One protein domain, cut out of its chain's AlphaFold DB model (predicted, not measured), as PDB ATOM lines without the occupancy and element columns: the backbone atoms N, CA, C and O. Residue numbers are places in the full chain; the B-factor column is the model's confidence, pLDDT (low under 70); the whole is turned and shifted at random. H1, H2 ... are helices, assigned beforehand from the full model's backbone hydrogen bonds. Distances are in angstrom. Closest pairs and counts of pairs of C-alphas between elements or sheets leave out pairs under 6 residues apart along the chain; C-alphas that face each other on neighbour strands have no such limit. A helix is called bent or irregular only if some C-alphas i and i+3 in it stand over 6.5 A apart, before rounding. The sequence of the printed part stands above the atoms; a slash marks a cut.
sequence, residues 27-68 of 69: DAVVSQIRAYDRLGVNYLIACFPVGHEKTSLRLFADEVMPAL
ATOM      1  N   ASP A  27     369.514 -40.795 502.964       96.81
ATOM      2  CA  ASP A  27     370.590 -41.649 503.501       96.81
ATOM      3  C   ASP A  27     370.076 -42.977 504.073       96.81
ATOM      4  O   ASP A  27     370.664 -44.044 503.858       96.81
ATOM      5  N   ALA A  28     368.955 -42.933 504.802       94.88
ATOM      6  CA  ALA A  28     368.344 -44.132 505.360       94.88
ATOM      7  C   ALA A  28     367.866 -45.069 504.244       94.88
ATOM      8  O   ALA A  28     368.084 -46.278 504.325       94.88
ATOM      9  N   VAL A  29     367.268 -44.513 503.188       94.12
ATOM     10  CA  VAL A  29     366.825 -45.262 502.007       94.12
ATOM     11  C   VAL A  29     368.016 -45.886 501.273       94.12
ATOM     12  O   VAL A  29     367.960 -47.074 500.965       94.12
ATOM     13  N   VAL A  30     369.116 -45.155 501.062       94.88
ATOM     14  CA  VAL A  30     370.345 -45.688 500.437       94.88
ATOM     15  C   VAL A  30     370.900 -46.869 501.234       94.88
ATOM     16  O   VAL A  30     371.180 -47.926 500.666       94.88
ATOM     17  N   SER A  31     371.017 -46.722 502.557       93.94
ATOM     18  CA  SER A  31     371.494 -47.789 503.447       93.94
ATOM     19  C   SER A  31     370.596 -49.033 503.387       93.94
ATOM     20  O   SER A  31     371.082 -50.162 503.282       93.94
ATOM     21  N   GLN A  32     369.276 -48.832 503.375       91.94
ATOM     22  CA  GLN A  32     368.296 -49.912 503.258       91.94
ATOM     23  C   GLN A  32     368.362 -50.611 501.893       91.94
ATOM     24  O   GLN A  32     368.281 -51.836 501.855       91.94
ATOM     25  N   ILE A  33     368.557 -49.875 500.793       91.06
ATOM     26  CA  ILE A  33     368.713 -50.439 499.443       91.06
ATOM     27  C   ILE A  33     369.986 -51.287 499.356       91.06
ATOM     28  O   ILE A  33     369.903 -52.457 498.992       91.06
ATOM     29  N   ARG A  34     371.136 -50.760 499.795       90.50
ATOM     30  CA  ARG A  34     372.420 -51.492 499.800       90.50
ATOM     31  C   ARG A  34     372.378 -52.773 500.634       90.50
ATOM     32  O   ARG A  34     373.111 -53.724 500.374       90.50
ATOM     33  N   ALA A  35     371.503 -52.849 501.638       88.06
ATOM     34  CA  ALA A  35     371.321 -54.080 502.401       88.06
ATOM     35  C   ALA A  35     370.808 -55.252 501.537       88.06
ATOM     36  O   ALA A  35     371.085 -56.405 501.886       88.06
ATOM     37  N   TYR A  36     370.113 -54.969 500.428       85.25
ATOM     38  CA  TYR A  36     369.632 -55.965 499.466       85.25
ATOM     39  C   TYR A  36     370.705 -56.430 498.467       85.25
ATOM     40  O   TYR A  36     370.552 -57.523 497.923       85.25
ATOM     41  N   ASP A  37     371.816 -55.703 498.294       83.56
ATOM     42  CA  ASP A  37     372.933 -56.136 497.432       83.56
ATOM     43  C   ASP A  37     373.480 -57.497 497.883       83.56
ATOM     44  O   ASP A  37     373.749 -58.387 497.078       83.56
ATOM     45  N   ARG A  38     373.553 -57.709 499.206       77.44
ATOM     46  CA  ARG A  38     373.979 -58.986 499.813       77.44
ATOM     47  C   ARG A  38     373.043 -60.155 499.501       77.44
ATOM     48  O   ARG A  38     373.433 -61.304 499.679       77.44
ATOM     49  N   LEU A  39     371.814 -59.867 499.078       80.06
ATOM     50  CA  LEU A  39     370.812 -60.855 498.683       80.06
ATOM     51  C   LEU A  39     370.789 -61.079 497.162       80.06
ATOM     52  O   LEU A  39     369.957 -61.844 496.679       80.06
ATOM     53  N   GLY A  40     371.677 -60.423 496.406       83.50
ATOM     54  CA  GLY A  40     371.741 -60.528 494.948       83.50
ATOM     55  C   GLY A  40     370.590 -59.829 494.221       83.50
ATOM     56  O   GLY A  40     370.340 -60.124 493.053       83.50
ATOM     57  N   VAL A  41     369.870 -58.924 494.891       81.06
ATOM     58  CA  VAL A  41     368.823 -58.121 494.250       81.06
ATOM     59  C   VAL A  41     369.486 -57.119 493.314       81.06
ATOM     60  O   VAL A  41     370.295 -56.308 493.742       81.06
ATOM     61  N   ASN A  42     369.122 -57.164 492.036       83.06
ATOM     62  CA  ASN A  42     369.678 -56.298 490.994       83.06
ATOM     63  C   ASN A  42     368.653 -55.308 490.419       83.06
ATOM     64  O   ASN A  42     368.987 -54.508 489.548       83.06
ATOM     65  N   TYR A  43     367.399 -55.380 490.875       83.06
ATOM     66  CA  TYR A  43     366.318 -54.537 490.389       83.06
ATOM     67  C   TYR A  43     365.293 -54.266 491.493       83.06
ATOM     68  O   TYR A  43     364.808 -55.189 492.148       83.06
ATOM     69  N   LEU A  44     364.943 -52.991 491.674       85.19
ATOM     70  CA  LEU A  44     363.952 -52.517 492.639       85.19
ATOM     71  C   LEU A  44     362.975 -51.570 491.942       85.19
ATOM     72  O   LEU A  44     363.373 -50.733 491.135       85.19
ATOM     73  N   ILE A  45     361.693 -51.681 492.288       86.88
ATOM     74  CA  ILE A  45     360.654 -50.743 491.849       86.88
ATOM     75  C   ILE A  45     360.293 -49.870 493.047       86.88
ATOM     76  O   ILE A  45     359.789 -50.374 494.051       86.88
ATOM     77  N   ALA A  46     360.553 -48.567 492.944       87.94
ATOM     78  CA  ALA A  46     360.164 -47.606 493.966       87.94
ATOM     79  C   ALA A  46     358.666 -47.283 493.856       87.94
ATOM     80  O   ALA A  46     358.185 -46.852 492.807       87.94
ATOM     81  N   CYS A  47     357.934 -47.472 494.955       86.88
ATOM     82  CA  CYS A  47     356.530 -47.092 495.083       86.88
ATOM     83  C   CYS A  47     356.425 -45.891 496.022       86.88
ATOM     84  O   CYS A  47     356.850 -45.969 497.173       86.88
ATOM     85  N   PHE A  48     355.839 -44.794 495.544       87.88
ATOM     86  CA  PHE A  48     355.707 -43.567 496.325       87.88
ATOM     87  C   PHE A  48     354.299 -43.413 496.918       87.88
ATOM     88  O   PHE A  48     353.332 -43.896 496.322       87.88
ATOM     89  N   PRO A  49     354.159 -42.751 498.083       84.19
ATOM     90  CA  PRO A  49     352.858 -42.511 498.697       84.19
ATOM     91  C   PRO A  49     351.931 -41.686 497.801       84.19
ATOM     92  O   PRO A  49     352.355 -40.711 497.175       84.19
ATOM     93  N   VAL A  50     350.647 -42.051 497.809       85.88
ATOM     94  CA  VAL A  50     349.602 -41.324 497.081       85.88
ATOM     95  C   VAL A  50     349.520 -39.878 497.570       85.88
ATOM     96  O   VAL A  50     349.518 -39.629 498.775       85.88
ATOM     97  N   GLY A  51     349.449 -38.928 496.639       92.31
ATOM     98  CA  GLY A  51     349.399 -37.490 496.924       92.31
ATOM     99  C   GLY A  51     350.768 -36.827 497.114       92.31
ATOM    100  O   GLY A  51     350.842 -35.602 497.212       92.31
ATOM    101  N   HIS A  52     351.853 -37.605 497.128       88.94
ATOM    102  CA  HIS A  52     353.225 -37.104 497.245       88.94
ATOM    103  C   HIS A  52     354.148 -37.616 496.133       88.94
ATOM    104  O   HIS A  52     355.353 -37.377 496.176       88.94
ATOM    105  N   GLU A  53     353.603 -38.264 495.102       91.88
ATOM    106  CA  GLU A  53     354.352 -39.023 494.099       91.88
ATOM    107  C   GLU A  53     355.416 -38.165 493.414       91.88
ATOM    108  O   GLU A  53     356.571 -38.567 493.329       91.88
ATOM    109  N   LYS A  54     355.055 -36.955 492.966       94.19
ATOM    110  CA  LYS A  54     355.988 -36.060 492.261       94.19
ATOM    111  C   LYS A  54     357.123 -35.574 493.157       94.19
ATOM    112  O   LYS A  54     358.261 -35.505 492.704       94.19
ATOM    113  N   THR A  55     356.816 -35.213 494.400       95.00
ATOM    114  CA  THR A  55     357.817 -34.703 495.345       95.00
ATOM    115  C   THR A  55     358.752 -35.822 495.785       95.00
ATOM    116  O   THR A  55     359.964 -35.643 495.753       95.00
ATOM    117  N   SER A  56     358.207 -36.995 496.118       93.50
ATOM    118  CA  SER A  56     359.003 -38.164 496.495       93.50
ATOM    119  C   SER A  56     359.849 -38.688 495.338       93.50
ATOM    120  O   SER A  56     361.006 -39.020 495.558       93.50
ATOM    121  N   LEU A  57     359.320 -38.701 494.109       94.69
ATOM    122  CA  LEU A  57     360.089 -39.083 492.924       94.69
ATOM    123  C   LEU A  57     361.264 -38.132 492.678       94.69
ATOM    124  O   LEU A  57     362.359 -38.604 492.400       94.69
ATOM    125  N   ARG A  58     361.052 -36.812 492.789       96.94
ATOM    126  CA  ARG A  58     362.134 -35.822 492.645       96.94
ATOM    127  C   ARG A  58     363.206 -36.017 493.707       96.94
ATOM    128  O   ARG A  58     364.357 -36.214 493.359       96.94
ATOM    129  N   LEU A  59     362.807 -36.085 494.977       95.50
ATOM    130  CA  LEU A  59     363.732 -36.322 496.086       95.50
ATOM    131  C   LEU A  59     364.540 -37.616 495.895       95.50
ATOM    132  O   LEU A  59     365.745 -37.647 496.110       95.50
ATOM    133  N   PHE A  60     363.880 -38.688 495.455       95.50
ATOM    134  CA  PHE A  60     364.539 -39.959 495.177       95.50
ATOM    135  C   PHE A  60     365.537 -39.851 494.012       95.50
ATOM    136  O   PHE A  60     366.654 -40.354 494.110       95.50
ATOM    137  N   ALA A  61     365.157 -39.187 492.920       96.12
ATOM    138  CA  ALA A  61     366.028 -38.988 491.767       96.12
ATOM    139  C   ALA A  61     367.235 -38.090 492.083       96.12
ATOM    140  O   ALA A  61     368.329 -38.372 491.605       96.12
ATOM    141  N   ASP A  62     367.036 -37.052 492.895       97.75
ATOM    142  CA  ASP A  62     368.050 -36.035 493.176       97.75
ATOM    143  C   ASP A  62     369.016 -36.466 494.293       97.75
ATOM    144  O   ASP A  62     370.203 -36.160 494.220       97.75
ATOM    145  N   GLU A  63     368.538 -37.194 495.309       97.44
ATOM    146  CA  GLU A  63     369.341 -37.510 496.504       97.44
ATOM    147  C   GLU A  63     369.669 -39.001 496.667       97.44
ATOM    148  O   GLU A  63     370.724 -39.341 497.198       97.44
ATOM    149  N   VAL A  64     368.807 -39.916 496.205       95.81
ATOM    150  CA  VAL A  64     369.021 -41.365 496.395       95.81
ATOM    151  C   VAL A  64     369.754 -41.986 495.209       95.81
ATOM    152  O   VAL A  64     370.751 -42.679 495.401       95.81
ATOM    153  N   MET A  65     369.289 -41.746 493.980       95.31
ATOM    154  CA  MET A  65     369.866 -42.362 492.777       95.31
ATOM    155  C   MET A  65     371.368 -42.072 492.589       95.31
ATOM    156  O   MET A  65     372.097 -43.023 492.302       95.31
ATOM    157  N   PRO A  66     371.881 -40.840 492.796       97.06
ATOM    158  CA  PRO A  66     373.310 -40.562 492.633       97.06
ATOM    159  C   PRO A  66     374.198 -41.304 493.639       97.06
ATOM    160  O   PRO A  66     375.345 -41.605 493.333       97.06
ATOM    161  N   ALA A  67     373.675 -41.626 494.827       94.50
ATOM    162  CA  ALA A  67     374.402 -42.363 495.863       94.50
ATOM    163  C   ALA A  67     374.415 -43.891 495.641       94.50
ATOM    164  O   ALA A  67     375.105 -44.620 496.367       94.50
ATOM    165  N   LEU A  68     373.629 -44.383 494.678       87.75
ATOM    166  CA  LEU A  68     373.537 -45.794 494.286       87.75
ATOM    167  C   LEU A  68     374.257 -46.108 492.965       87.75
ATOM    168  O   LEU A  68     374.403 -47.288 492.647       87.75
TER     169      LEU A  68
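What this domain is: This is residues 27 to 68 of the 69 residues of an uncharacterized protein of Chloroflexi bacterium (UniProt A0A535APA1). Two helices meet in a V, the end of H2 at the first half of H1, and the long link, residues 38 to 52, runs between the open ends as a third side. The 42 printed residues hold H1, then H2, with no named strand: all helix. The whole is elongated, 32 by 18 by 15 A, and only just loose, close to compact, with a radius of gyration of the C-alphas of 11.1 A.

How they stand to each other: Look first at H2, residues 53 to 68, which has a kink of 36 degrees near residue 60 and is only just irregular: C-alphas 62 and 65 are 6.6 A apart. With residues 64 to 68 alone it touches H1, residues 27 to 37; the closest C-alphas, of Val 30 and Val 64, are 6.1 A apart. They run the same way at a steep tilt of 62 degrees. O i to N i+4 pairs are within hydrogen-bond range in 5 of 7 for H1 and 9 of 12 for H2.

Where its parts are: Find C-alpha 53 at (354.352, -39.023, 494.099); H2 runs 20.3 A to C-alpha 68. H1 runs 15.9 A from C-alpha 27 at (370.590, -41.649, 503.501).

The domain as a whole: The printed part has no cut. Residues 50 to 55, of which 53 to 55 belong to H2, stand free. No printed residue is under 70 in pLDDT.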